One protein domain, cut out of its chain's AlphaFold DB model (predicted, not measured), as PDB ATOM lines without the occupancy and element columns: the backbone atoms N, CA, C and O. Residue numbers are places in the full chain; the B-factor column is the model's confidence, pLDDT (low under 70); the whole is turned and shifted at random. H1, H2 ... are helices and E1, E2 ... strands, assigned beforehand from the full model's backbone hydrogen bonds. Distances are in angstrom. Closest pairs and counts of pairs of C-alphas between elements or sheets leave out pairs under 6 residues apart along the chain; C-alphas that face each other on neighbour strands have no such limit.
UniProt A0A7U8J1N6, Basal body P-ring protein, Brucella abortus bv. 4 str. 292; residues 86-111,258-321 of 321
ATOM      1  N   SER A  86      20.644  -2.002  53.517       59.50
ATOM      2  CA  SER A  86      20.151  -2.815  54.629       59.50
ATOM      3  C   SER A  86      20.303  -2.140  55.995       59.50
ATOM      4  O   SER A  86      19.610  -2.527  56.946       59.50
ATOM      5  N   LYS A  87      21.174  -1.124  56.077       66.00
ATOM      6  CA  LYS A  87      21.462  -0.329  57.279       66.00
ATOM      7  C   LYS A  87      20.669   0.974  57.346       66.00
ATOM      8  O   LYS A  87      20.657   1.612  58.397       66.00
ATOM      9  N   MET A  88      19.977   1.343  56.269       67.38
ATOM     10  CA  MET A  88      19.222   2.587  56.208       67.38
ATOM     11  C   MET A  88      18.028   2.598  57.159       67.38
ATOM     12  O   MET A  88      17.263   1.639  57.311       67.38
ATOM     13  N   THR A  89      17.820   3.754  57.766       65.31
ATOM     14  CA  THR A  89      16.633   4.096  58.533       65.31
ATOM     15  C   THR A  89      15.557   4.709  57.625       65.31
ATOM     16  O   THR A  89      15.831   5.264  56.569       65.31
ATOM     17  N   TYR A  90      14.290   4.667  58.047       58.59
ATOM     18  CA  TYR A  90      13.175   5.281  57.301       58.59
ATOM     19  C   TYR A  90      13.379   6.786  57.043       58.59
ATOM     20  O   TYR A  90      12.947   7.305  56.022       58.59
ATOM     21  N   ALA A  91      14.058   7.481  57.962       60.12
ATOM     22  CA  ALA A  91      14.407   8.893  57.812       60.12
ATOM     23  C   ALA A  91      15.522   9.137  56.777       60.12
ATOM     24  O   ALA A  91      15.678  10.265  56.324       60.12
ATOM     25  N   GLU A  92      16.288   8.110  56.405       63.03
ATOM     26  CA  GLU A  92      17.293   8.162  55.337       63.03
ATOM     27  C   GLU A  92      16.674   7.837  53.975       63.03
ATOM     28  O   GLU A  92      16.945   8.545  53.012       63.03
ATOM     29  N   LEU A  93      15.737   6.883  53.916       58.72
ATOM     30  CA  LEU A  93      14.996   6.532  52.692       58.72
ATOM     31  C   LEU A  93      14.103   7.667  52.159       58.72
ATOM     32  O   LEU A  93      13.804   7.712  50.971       58.72
ATOM     33  N   GLY A  94      13.672   8.584  53.032       54.16
ATOM     34  CA  GLY A  94      12.870   9.758  52.673       54.16
ATOM     35  C   GLY A  94      13.678  11.005  52.287       54.16
ATOM     36  O   GLY A  94      13.078  12.062  52.102       54.16
ATOM     37  N   ARG A  95      15.019  10.931  52.211       55.41
ATOM     38  CA  ARG A  95      15.880  12.087  51.869       55.41
ATOM     39  C   ARG A  95      15.855  12.449  50.379       55.41
ATOM     40  O   ARG A  95      16.171  13.588  50.030       55.41
ATOM     41  N   GLY A  96      15.399  11.521  49.539       52.44
ATOM     42  CA  GLY A  96      15.147  11.712  48.117       52.44
ATOM     43  C   GLY A  96      13.745  12.263  47.892       52.44
ATOM     44  O   GLY A  96      12.728  11.637  48.179       52.44
ATOM     45  N   SER A  97      13.694  13.484  47.405       57.19
ATOM     46  CA  SER A  97      12.490  14.281  47.323       57.19
ATOM     47  C   SER A  97      11.734  13.937  46.033       57.19
ATOM     48  O   SER A  97      11.790  14.647  45.047       57.19
ATOM     49  N   ALA A  98      11.057  12.797  46.044       54.88
ATOM     50  CA  ALA A  98       9.896  12.466  45.224       54.88
ATOM     51  C   ALA A  98       9.333  11.178  45.827       54.88
ATOM     52  O   ALA A  98       9.814  10.082  45.543       54.88
ATOM     53  N   VAL A  99       8.357  11.296  46.730       61.19
ATOM     54  CA  VAL A  99       7.722  10.115  47.330       61.19
ATOM     55  C   VAL A  99       6.770   9.522  46.294       61.19
ATOM     56  O   VAL A  99       5.580   9.833  46.261       61.19
ATOM     57  N   ALA A 100       7.310   8.698  45.397       66.81
ATOM     58  CA  ALA A 100       6.507   7.889  44.496       66.81
ATOM     59  C   ALA A 100       5.810   6.800  45.316       66.81
ATOM     60  O   ALA A 100       6.457   6.012  46.009       66.81
ATOM     61  N   ARG A 101       4.476   6.751  45.262       77.88
ATOM     62  CA  ARG A 101       3.722   5.693  45.943       77.88
ATOM     63  C   ARG A 101       3.883   4.409  45.142       77.88
ATOM     64  O   ARG A 101       3.843   4.444  43.914       77.88
ATOM     65  N   LEU A 102       3.952   3.265  45.819       81.06
ATOM     66  CA  LEU A 102       4.091   1.972  45.143       81.06
ATOM     67  C   LEU A 102       2.983   1.745  44.091       81.06
ATOM     68  O   LEU A 102       3.254   1.232  43.011       81.06
ATOM     69  N   LYS A 103       1.755   2.219  44.353       82.75
ATOM     70  CA  LYS A 103       0.616   2.153  43.412       82.75
ATOM     71  C   LYS A 103       0.765   3.003  42.139       82.75
ATOM     72  O   LYS A 103       0.045   2.771  41.168       82.75
ATOM     73  N   ASP A 104       1.641   4.008  42.153       84.62
ATOM     74  CA  ASP A 104       1.853   4.901  41.009       84.62
ATOM     75  C   ASP A 104       2.862   4.292  40.020       84.62
ATOM     76  O   ASP A 104       2.716   4.470  38.811       84.62
ATOM     77  N   ILE A 105       3.830   3.519  40.525       87.94
ATOM     78  CA  ILE A 105       4.909   2.900  39.734       87.94
ATOM     79  C   ILE A 105       4.696   1.406  39.461       87.94
ATOM     80  O   ILE A 105       5.395   0.827  38.632       87.94
ATOM     81  N   ALA A 106       3.737   0.771  40.136       90.00
ATOM     82  CA  ALA A 106       3.520  -0.665  40.054       90.00
ATOM     83  C   ALA A 106       2.036  -1.049  40.012       90.00
ATOM     84  O   ALA A 106       1.143  -0.290  40.395       90.00
ATOM     85  N   THR A 107       1.774  -2.263  39.544       89.88
ATOM     86  CA  THR A 107       0.477  -2.933  39.581       89.88
ATOM     87  C   THR A 107       0.597  -4.227  40.378       89.88
ATOM     88  O   THR A 107       1.683  -4.768  40.577       89.88
ATOM     89  N   ILE A 108      -0.522  -4.723  40.897       88.31
ATOM     90  CA  ILE A 108      -0.540  -5.984  41.639       88.31
ATOM     91  C   ILE A 108      -0.969  -7.085  40.681       88.31
ATOM     92  O   ILE A 108      -2.013  -6.987  40.030       88.31
ATOM     93  N   GLN A 109      -0.187  -8.155  40.617       84.12
ATOM     94  CA  GLN A 109      -0.517  -9.303  39.793       84.12
ATOM     95  C   GLN A 109      -1.843  -9.926  40.256       84.12
ATOM     96  O   GLN A 109      -2.099 -10.098  41.448       84.12
ATOM     97  N   GLY A 110      -2.708 -10.248  39.294       78.00
ATOM     98  CA  GLY A 110      -4.056 -10.764  39.555       78.00
ATOM     99  C   GLY A 110      -5.118  -9.683  39.786       78.00
ATOM    100  O   GLY A 110      -6.302 -10.009  39.829       78.00
ATOM    101  N   VAL A 111      -4.733  -8.405  39.864       82.06
ATOM    102  CA  VAL A 111      -5.660  -7.263  39.881       82.06
ATOM    103  C   VAL A 111      -5.740  -6.690  38.472       82.06
ATOM    104  O   VAL A 111      -5.018  -5.763  38.112       82.06
ATOM    105  N   PHE A 258      -6.437 -12.633  44.654       70.38
ATOM    106  CA  PHE A 258      -6.068 -11.518  45.515       70.38
ATOM    107  C   PHE A 258      -6.455 -11.776  46.977       70.38
ATOM    108  O   PHE A 258      -7.624 -11.922  47.330       70.38
ATOM    109  N   GLY A 259      -5.443 -11.845  47.839       65.00
ATOM    110  CA  GLY A 259      -5.601 -12.026  49.279       65.00
ATOM    111  C   GLY A 259      -5.858 -13.458  49.760       65.00
ATOM    112  O   GLY A 259      -5.781 -13.680  50.973       65.00
ATOM    113  N   LYS A 260      -6.088 -14.428  48.860       68.31
ATOM    114  CA  LYS A 260      -6.098 -15.861  49.212       68.31
ATOM    115  C   LYS A 260      -4.682 -16.345  49.489       68.31
ATOM    116  O   LYS A 260      -4.427 -16.973  50.518       68.31
ATOM    117  N   ASP A 261      -3.754 -15.943  48.634       74.75
ATOM    118  CA  ASP A 261      -2.360 -16.314  48.778       74.75
ATOM    119  C   ASP A 261      -1.660 -15.463  49.848       74.75
ATOM    120  O   ASP A 261      -2.002 -14.308  50.147       74.75
ATOM    121  N   ARG A 262      -0.675 -16.077  50.508       80.38
ATOM    122  CA  ARG A 262       0.270 -15.347  51.372       80.38
ATOM    123  C   ARG A 262       1.312 -14.603  50.554       80.38
ATOM    124  O   ARG A 262       1.899 -13.647  51.056       80.38
ATOM    125  N   GLU A 263       1.536 -15.060  49.334       86.56
ATOM    126  CA  GLU A 263       2.425 -14.420  48.387       86.56
ATOM    127  C   GLU A 263       1.606 -13.507  47.485       86.56
ATOM    128  O   GLU A 263       0.575 -13.899  46.952       86.56
ATOM    129  N   MET A 264       2.054 -12.267  47.359       88.25
ATOM    130  CA  MET A 264       1.522 -11.303  46.410       88.25
ATOM    131  C   MET A 264       2.670 -10.874  45.523       88.25
ATOM    132  O   MET A 264       3.809 -10.770  45.977       88.25
ATOM    133  N   ILE A 265       2.373 -10.634  44.260       90.50
ATOM    134  CA  ILE A 265       3.375 -10.209  43.302       90.50
ATOM    135  C   ILE A 265       3.022  -8.795  42.870       90.50
ATOM    136  O   ILE A 265       1.871  -8.495  42.550       90.50
ATOM    137  N   VAL A 266       4.016  -7.923  42.937       91.25
ATOM    138  CA  VAL A 266       3.951  -6.546  42.471       91.25
ATOM    139  C   VAL A 266       4.794  -6.461  41.212       91.25
ATOM    140  O   VAL A 266       5.954  -6.865  41.215       91.25
ATOM    141  N   GLU A 267       4.200  -5.959  40.141       92.62
ATOM    142  CA  GLU A 267       4.852  -5.749  38.857       92.62
ATOM    143  C   GLU A 267       5.067  -4.251  38.646       92.62
ATOM    144  O   GLU A 267       4.114  -3.473  38.632       92.62
ATOM    145  N   LEU A 268       6.315  -3.831  38.470       92.38
ATOM    146  CA  LEU A 268       6.647  -2.479  38.045       92.38
ATOM    147  C   LEU A 268       6.090  -2.224  36.641       92.38
ATOM    148  O   LEU A 268       6.085  -3.109  35.779       92.38
ATOM    149  N   ARG A 269       5.610  -0.998  36.417       91.81
ATOM    150  CA  ARG A 269       5.133  -0.552  35.101       91.81
ATOM    151  C   ARG A 269       6.287  -0.481  34.107       91.81
ATOM    152  O   ARG A 269       6.169  -1.026  33.013       91.81
ATOM    153  N   ASP A 270       7.397   0.100  34.551       91.50
ATOM    154  CA  ASP A 270       8.636   0.232  33.794       91.50
ATOM    155  C   ASP A 270       9.697  -0.708  34.396       91.50
ATOM    156  O   ASP A 270      10.063  -0.541  35.563       91.50
ATOM    157  N   PRO A 271      10.155  -1.741  33.661       92.56
ATOM    158  CA  PRO A 271      11.153  -2.681  34.168       92.56
ATOM    159  C   PRO A 271      12.523  -2.019  34.362       92.56
ATOM    160  O   PRO A 271      13.131  -1.560  33.398       92.56
ATOM    161  N   ASP A 272      13.035  -2.038  35.591       91.75
ATOM    162  CA  ASP A 272      14.362  -1.545  35.950       91.75
ATOM    163  C   ASP A 272      14.885  -2.254  37.215       91.75
ATOM    164  O   ASP A 272      14.215  -2.301  38.250       91.75
ATOM    165  N   PHE A 273      16.101  -2.807  37.144       90.56
ATOM    166  CA  PHE A 273      16.693  -3.565  38.252       90.56
ATOM    167  C   PHE A 273      16.925  -2.695  39.485       90.56
ATOM    168  O   PHE A 273      16.641  -3.128  40.602       90.56
ATOM    169  N   THR A 274      17.408  -1.469  39.281       88.19
ATOM    170  CA  THR A 274      17.684  -0.534  40.370       88.19
ATOM    171  C   THR A 274      16.390  -0.199  41.102       88.19
ATOM    172  O   THR A 274      16.299  -0.368  42.316       88.19
ATOM    173  N   THR A 275      15.342   0.168  40.367       88.44
ATOM    174  CA  THR A 275      14.017   0.469  40.916       88.44
ATOM    175  C   THR A 275      13.422  -0.730  41.656       88.44
ATOM    176  O   THR A 275      12.922  -0.567  42.770       88.44
ATOM    177  N   ALA A 276      13.518  -1.942  41.101       89.75
ATOM    178  CA  ALA A 276      12.998  -3.151  41.741       89.75
ATOM    179  C   ALA A 276      13.687  -3.453  43.081       89.75
ATOM    180  O   ALA A 276      13.008  -3.736  44.074       89.75
ATOM    181  N   VAL A 277      15.022  -3.356  43.129       90.50
ATOM    182  CA  VAL A 277      15.810  -3.567  44.355       90.50
ATOM    183  C   VAL A 277      15.504  -2.483  45.385       90.50
ATOM    184  O   VAL A 277      15.123  -2.807  46.510       90.50
ATOM    185  N   ARG A 278      15.547  -1.203  44.992       87.75
ATOM    186  CA  ARG A 278      15.252  -0.073  45.889       87.75
ATOM    187  C   ARG A 278      13.845  -0.145  46.475       87.75
ATOM    188  O   ARG A 278      13.655   0.112  47.666       87.75
ATOM    189  N   ALA A 279      12.856  -0.516  45.663       88.56
ATOM    190  CA  ALA A 279      11.485  -0.699  46.119       88.56
ATOM    191  C   ALA A 279      11.383  -1.853  47.129       88.56
ATOM    192  O   ALA A 279      10.778  -1.686  48.189       88.56
ATOM    193  N   ALA A 280      12.012  -3.002  46.857       91.12
ATOM    194  CA  ALA A 280      12.022  -4.128  47.789       91.12
ATOM    195  C   ALA A 280      12.712  -3.781  49.122       91.12
ATOM    196  O   ALA A 280      12.188  -4.116  50.188       91.12
ATOM    197  N   ASP A 281      13.840  -3.071  49.081       89.31
ATOM    198  CA  ASP A 281      14.571  -2.647  50.276       89.31
ATOM    199  C   ASP A 281      13.765  -1.646  51.102       89.31
ATOM    200  O   ASP A 281      13.600  -1.835  52.311       89.31
ATOM    201  N   THR A 282      13.153  -0.657  50.449       86.88
ATOM    202  CA  THR A 282      12.276   0.329  51.100       86.88
ATOM    203  C   THR A 282      11.098  -0.352  51.802       86.88
ATOM    204  O   THR A 282      10.835  -0.097  52.983       86.88
ATOM    205  N   ILE A 283      10.440  -1.299  51.122       89.19
ATOM    206  CA  ILE A 283       9.357  -2.105  51.704       89.19
ATOM    207  C   ILE A 283       9.867  -2.911  52.905       89.19
ATOM    208  O   ILE A 283       9.190  -3.000  53.931       89.19
ATOM    209  N   ASN A 284      11.065  -3.491  52.820       91.19
ATOM    210  CA  ASN A 284      11.654  -4.256  53.916       91.19
ATOM    211  C   ASN A 284      12.008  -3.389  55.127       91.19
ATOM    212  O   ASN A 284      11.819  -3.851  56.254       91.19
ATOM    213  N   VAL A 285      12.486  -2.156  54.939       86.38
ATOM    214  CA  VAL A 285      12.750  -1.230  56.053       86.38
ATOM    215  C   VAL A 285      11.457  -0.874  56.782       86.38
ATOM    216  O   VAL A 285      11.408  -0.952  58.014       86.38
ATOM    217  N   PHE A 286      10.388  -0.563  56.043       86.06
ATOM    218  CA  PHE A 286       9.062  -0.360  56.627       86.06
ATOM    219  C   PHE A 286       8.572  -1.617  57.368       86.06
ATOM    220  O   PHE A 286       8.199  -1.565  58.545       86.06
ATOM    221  N   ALA A 287       8.638  -2.777  56.714       87.25
ATOM    222  CA  ALA A 287       8.109  -4.025  57.246       87.25
ATOM    223  C   ALA A 287       8.871  -4.546  58.471       87.25
ATOM    224  O   ALA A 287       8.247  -5.063  59.400       87.25
ATOM    225  N   LYS A 288      10.196  -4.362  58.539       87.94
ATOM    226  CA  LYS A 288      10.993  -4.686  59.733       87.94
ATOM    227  C   LYS A 288      10.518  -3.890  60.950       87.94
ATOM    228  O   LYS A 288      10.408  -4.461  62.029       87.94
ATOM    229  N   ARG A 289      10.164  -2.610  60.781       85.19
ATOM    230  CA  ARG A 289       9.648  -1.760  61.872       85.19
ATOM    231  C   ARG A 289       8.220  -2.120  62.267       85.19
ATOM    232  O   ARG A 289       7.914  -2.213  63.449       85.19
ATOM    233  N   ARG A 290       7.342  -2.321  61.281       85.62
ATOM    234  CA  ARG A 290       5.907  -2.533  61.512       85.62
ATOM    235  C   ARG A 290       5.553  -3.967  61.913       85.62
ATOM    236  O   ARG A 290       4.613  -4.166  62.686       85.62
ATOM    237  N   TYR A 291       6.270  -4.946  61.364       86.62
ATOM    238  CA  TYR A 291       5.966  -6.377  61.465       86.62
ATOM    239  C   TYR A 291       7.134  -7.224  61.996       86.62
ATOM    240  O   TYR A 291       6.986  -8.439  62.114       86.62
ATOM    241  N   GLY A 292       8.296  -6.627  62.290       87.12
ATOM    242  CA  GLY A 292       9.450  -7.335  62.857       87.12
ATOM    243  C   GLY A 292      10.200  -8.247  61.880       87.12
ATOM    244  O   GLY A 292      11.056  -9.017  62.306       87.12
ATOM    245  N   ARG A 293       9.883  -8.211  60.576       89.06
ATOM    246  CA  ARG A 293      10.525  -9.058  59.555       89.06
ATOM    247  C   ARG A 293      10.508  -8.420  58.166       89.06
ATOM    248  O   ARG A 293       9.626  -7.622  57.866       89.06
ATOM    249  N   GLY A 294      11.438  -8.835  57.306       88.75
ATOM    250  CA  GLY A 294      11.383  -8.535  55.872       88.75
ATOM    251  C   GLY A 294      10.212  -9.254  55.195       88.75
ATOM    252  O   GLY A 294       9.850 -10.372  55.575       88.75
ATOM    253  N   VAL A 295       9.602  -8.600  54.211       91.50
ATOM    254  CA  VAL A 295       8.428  -9.111  53.487       91.50
ATOM    255  C   VAL A 295       8.557  -8.982  51.974       91.50
ATOM    256  O   VAL A 295       7.716  -9.545  51.291       91.50
ATOM    257  N   ALA A 296       9.564  -8.298  51.436       92.94
ATOM    258  CA  ALA A 296       9.732  -8.079  50.002       92.94
ATOM    259  C   ALA A 296      11.041  -8.671  49.483       92.94
ATOM    260  O   ALA A 296      12.075  -8.589  50.143       92.94
ATOM    261  N   ILE A 297      10.997  -9.266  48.293       94.12
ATOM    262  CA  ILE A 297      12.173  -9.752  47.566       94.12
ATOM    263  C   ILE A 297      11.994  -9.387  46.091       94.12
ATOM    264  O   ILE A 297      11.035  -9.846  45.464       94.12
ATOM    265  N   ALA A 298      12.914  -8.595  45.537       93.50
ATOM    266  CA  ALA A 298      13.000  -8.370  44.096       93.50
ATOM    267  C   ALA A 298      13.415  -9.679  43.405       93.50
ATOM    268  O   ALA A 298      14.399 -10.310  43.795       93.50
ATOM    269  N   ARG A 299      12.617 -10.137  42.437       93.38
ATOM    270  CA  ARG A 299      12.873 -11.371  41.676       93.38
ATOM    271  C   ARG A 299      13.612 -11.082  40.374       93.38
ATOM    272  O   ARG A 299      14.527 -11.822  40.034       93.38
ATOM    273  N   ASP A 300      13.210 -10.025  39.683       92.62
ATOM    274  CA  ASP A 300      13.770  -9.561  38.414       92.62
ATOM    275  C   ASP A 300      13.548  -8.037  38.274       92.62
ATOM    276  O   ASP A 300      13.081  -7.394  39.214       92.62
ATOM    277  N   ALA A 301      13.885  -7.452  37.118       91.06
ATOM    278  CA  ALA A 301      13.740  -6.015  36.852       91.06
ATOM    279  C   ALA A 301      12.290  -5.497  36.920       91.06
ATOM    280  O   ALA A 301      12.075  -4.294  37.014       91.06
ATOM    281  N   LYS A 302      11.287  -6.374  36.844       94.25
ATOM    282  CA  LYS A 302       9.868  -6.008  36.843       94.25
ATOM    283  C   LYS A 302       9.146  -6.479  38.105       94.25
ATOM    284  O   LYS A 302       8.196  -5.843  38.540       94.25
ATOM    285  N   THR A 303       9.565  -7.586  38.696       93.81
ATOM    286  CA  THR A 303       8.751  -8.366  39.626       93.81
ATOM    287  C   THR A 303       9.299  -8.292  41.045       93.81
ATOM    288  O   THR A 303      10.430  -8.696  41.324       93.81
ATOM    289  N   ILE A 304       8.455  -7.872  41.984       94.00
ATOM    290  CA  ILE A 304       8.734  -7.853  43.421       94.00
ATOM    291  C   ILE A 304       7.756  -8.798  44.115       94.00
ATOM    292  O   ILE A 304       6.540  -8.617  44.081       94.00
ATOM    293  N   ARG A 305       8.286  -9.820  44.787       93.69
ATOM    294  CA  ARG A 305       7.481 -10.770  45.557       93.69
ATOM    295  C   ARG A 305       7.308 -10.272  46.985       93.69
ATOM    296  O   ARG A 305       8.287 -10.113  47.712       93.69
ATOM    297  N   LEU A 306       6.058 -10.120  47.409       91.94
ATOM    298  CA  LEU A 306       5.655  -9.746  48.758       91.94
ATOM    299  C   LEU A 306       5.114 -10.955  49.533       91.94
ATOM    300  O   LEU A 306       4.263 -11.697  49.059       91.94
ATOM    301  N   SER A 307       5.587 -11.142  50.760       91.88
ATOM    302  CA  SER A 307       5.201 -12.207  51.687       91.88
ATOM    303  C   SER A 307       4.394 -11.633  52.848       91.88
ATOM    304  O   SER A 307       4.951 -11.221  53.874       91.88
ATOM    305  N   ARG A 308       3.066 -11.650  52.708       90.38
ATOM    306  CA  ARG A 308       2.118 -11.106  53.686       90.38
ATOM    307  C   ARG A 308       2.294 -11.757  55.069       90.38
ATOM    308  O   ARG A 308       2.282 -12.989  55.169       90.38
ATOM    309  N   PRO A 309       2.432 -10.972  56.155       88.19
ATOM    310  CA  PRO A 309       2.448 -11.500  57.518       88.19
ATOM    311  C   PRO A 309       1.156 -12.250  57.880       88.19
ATOM    312  O   PRO A 309       0.064 -11.915  57.416       88.19
ATOM    313  N   LYS A 310       1.267 -13.264  58.750       80.62
ATOM    314  CA  LYS A 310       0.097 -13.953  59.315       80.62
ATOM    315  C   LYS A 310      -0.690 -12.928  60.150       80.62
ATOM    316  O   LYS A 310      -0.078 -12.196  60.918       80.62
ATOM    317  N   ASN A 311      -2.013 -12.875  59.994       84.00
ATOM    318  CA  ASN A 311      -2.940 -11.968  60.701       84.00
ATOM    319  C   ASN A 311      -3.052 -10.526  60.168       84.00
ATOM    320  O   ASN A 311      -3.687  -9.698  60.814       84.00
ATOM    321  N   VAL A 312      -2.509 -10.216  58.985       86.12
ATOM    322  CA  VAL A 312      -2.765  -8.927  58.314       86.12
ATOM    323  C   VAL A 312      -3.600  -9.176  57.053       86.12
ATOM    324  O   VAL A 312      -3.184  -9.983  56.215       86.12
ATOM    325  N   PRO A 313      -4.778  -8.544  56.880       87.44
ATOM    326  CA  PRO A 313      -5.548  -8.679  55.647       87.44
ATOM    327  C   PRO A 313      -4.800  -8.023  54.478       87.44
ATOM    328  O   PRO A 313      -4.117  -7.016  54.659       87.44
ATOM    329  N   ALA A 314      -4.923  -8.588  53.273       85.06
ATOM    330  CA  ALA A 314      -4.164  -8.138  52.099       85.06
ATOM    331  C   ALA A 314      -4.387  -6.652  51.779       85.06
ATOM    332  O   ALA A 314      -3.424  -5.932  51.535       85.06
ATOM    333  N   ALA A 315      -5.633  -6.182  51.889       85.31
ATOM    334  CA  ALA A 315      -5.972  -4.776  51.697       85.31
ATOM    335  C   ALA A 315      -5.227  -3.850  52.676       85.31
ATOM    336  O   ALA A 315      -4.684  -2.835  52.259       85.31
ATOM    337  N   ARG A 316      -5.144  -4.214  53.965       86.88
ATOM    338  CA  ARG A 316      -4.414  -3.415  54.964       86.88
ATOM    339  C   ARG A 316      -2.917  -3.424  54.700       86.88
ATOM    340  O   ARG A 316      -2.291  -2.383  54.810       86.88
ATOM    341  N   PHE A 317      -2.369  -4.589  54.360       87.62
ATOM    342  CA  PHE A 317      -0.949  -4.726  54.067       87.62
ATOM    343  C   PHE A 317      -0.540  -3.842  52.886       87.62
ATOM    344  O   PHE A 317       0.406  -3.084  53.011       87.62
ATOM    345  N   LEU A 318      -1.284  -3.880  51.778       85.06
ATOM    346  CA  LEU A 318      -0.984  -3.067  50.597       85.06
ATOM    347  C   LEU A 318      -1.257  -1.573  50.795       85.06
ATOM    348  O   LEU A 318      -0.592  -0.764  50.169       85.06
ATOM    349  N   ALA A 319      -2.220  -1.202  51.642       84.38
ATOM    350  CA  ALA A 319      -2.495   0.201  51.954       84.38
ATOM    351  C   ALA A 319      -1.441   0.843  52.873       84.38
ATOM    352  O   ALA A 319      -1.375   2.064  52.957       84.38
ATOM    353  N   GLU A 320      -0.677   0.032  53.606       82.25
ATOM    354  CA  GLU A 320       0.397   0.493  54.492       82.25
ATOM    355  C   GLU A 320       1.761   0.618  53.777       82.25
ATOM    356  O   GLU A 320       2.674   1.193  54.368       82.25
ATOM    357  N   LEU A 321       1.896   0.083  52.555       78.62
ATOM    358  CA  LEU A 321       3.095   0.168  51.705       78.62
ATOM    359  C   LEU A 321       3.058   1.396  50.787       78.62
ATOM    360  O   LEU A 321       4.142   1.982  50.585       78.62
TER     361      LEU A 321
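Overview. This is residues 86 to 111 and 258 to 321 of the 321 residues of the protein "Basal body P-ring protein" of Brucella abortus bv. 4 str. 292 (UniProt A0A7U8J1N6). A small twisted sheet of four strands is covered on one face by one long helix, H3, which runs along the strands over E4 and E3. The short helix H1 packs on H3, while the short helices H2 and H4 only graze the sheet, and residues 95 to 100 stick out. The 90 printed residues hold four named helices and four named strands, in the order H1 H2 E1 E2 H3 E3 E4 H4; the class is mixed, helices and strands. The sheet's order is E1 E2 E4 E3, all antiparallel. The whole is compact, with a radius of gyration of the C-alphas of 12.4 A and spans of 35 by 29 by 19 A.

Arrangement. In the sheet, E2 (residues 263 to 268) and E4 (residues 303 to 307) are inner strands, antiparallel at 152 degrees, with N 306 and O 264 2.7 A apart. E1 (residues 106 to 108) is the edge strand beside E2, with N 107 and O 267 2.8 A apart. E3 (residues 296 to 298) is the other edge strand and forms a hairpin with E4, with N 305 and O 297 2.8 A apart. H3 (residues 273 to 291) is on the sheet at a height of 8.5 A, and its line and that of E4 stand at 7 degrees on the local plane. Its closest C-alphas to E3 are those of Ala 280 and Ala 296, 5.1 A apart. E2, H3 and E3 form a split strand-helix-strand unit, two strands running the same way with E4 between them, and its crossover is right-handed; H3 on one face of the sheet makes two layers. H1 (residues 90 to 93) touches H3 at residues 282 to 286 alone, with the closest C-alphas, those of Tyr 90 and Val 285, 6.6 A apart. H2 (residues 102 to 105) only grazes the sheet; H4 (residues 314 to 319) only grazes it with residues 314 to 318 and is apart from H3. In H3 and H4 every O i to N i+4 pair is within hydrogen-bond range; H1 and H2 are too short for such a pair, and of their single O i to N i+3 pairs that of H2 is within range and that of H1 is not.

Along the chain. E2 is 16.4 A long, E4 13.1 A, E1 6.9 A and E3 6.8 A. H3 is 25.7 A long, from C-alpha 273 at (16.693, -3.565, 38.252) to C-alpha 291 at (5.966, -6.377, 61.465). H1 measures 5.1 A, H2 5.5 A and H4 8.5 A, H4 ending at C-alpha 319 at (-2.495, 0.201, 51.954).

Size, cuts and confidence. The two C-alphas farthest apart are those of Arg 95 and Lys 260, 35.7 A. Residues 112 to 257 are not printed, and C-alphas 111 and 258 are 7.1 A apart across this cut. Of the links that are printed whole, none is long. Residues 86 to 100 and 259 to 260 have pLDDT under 70; the mean of the printed part is 82.6.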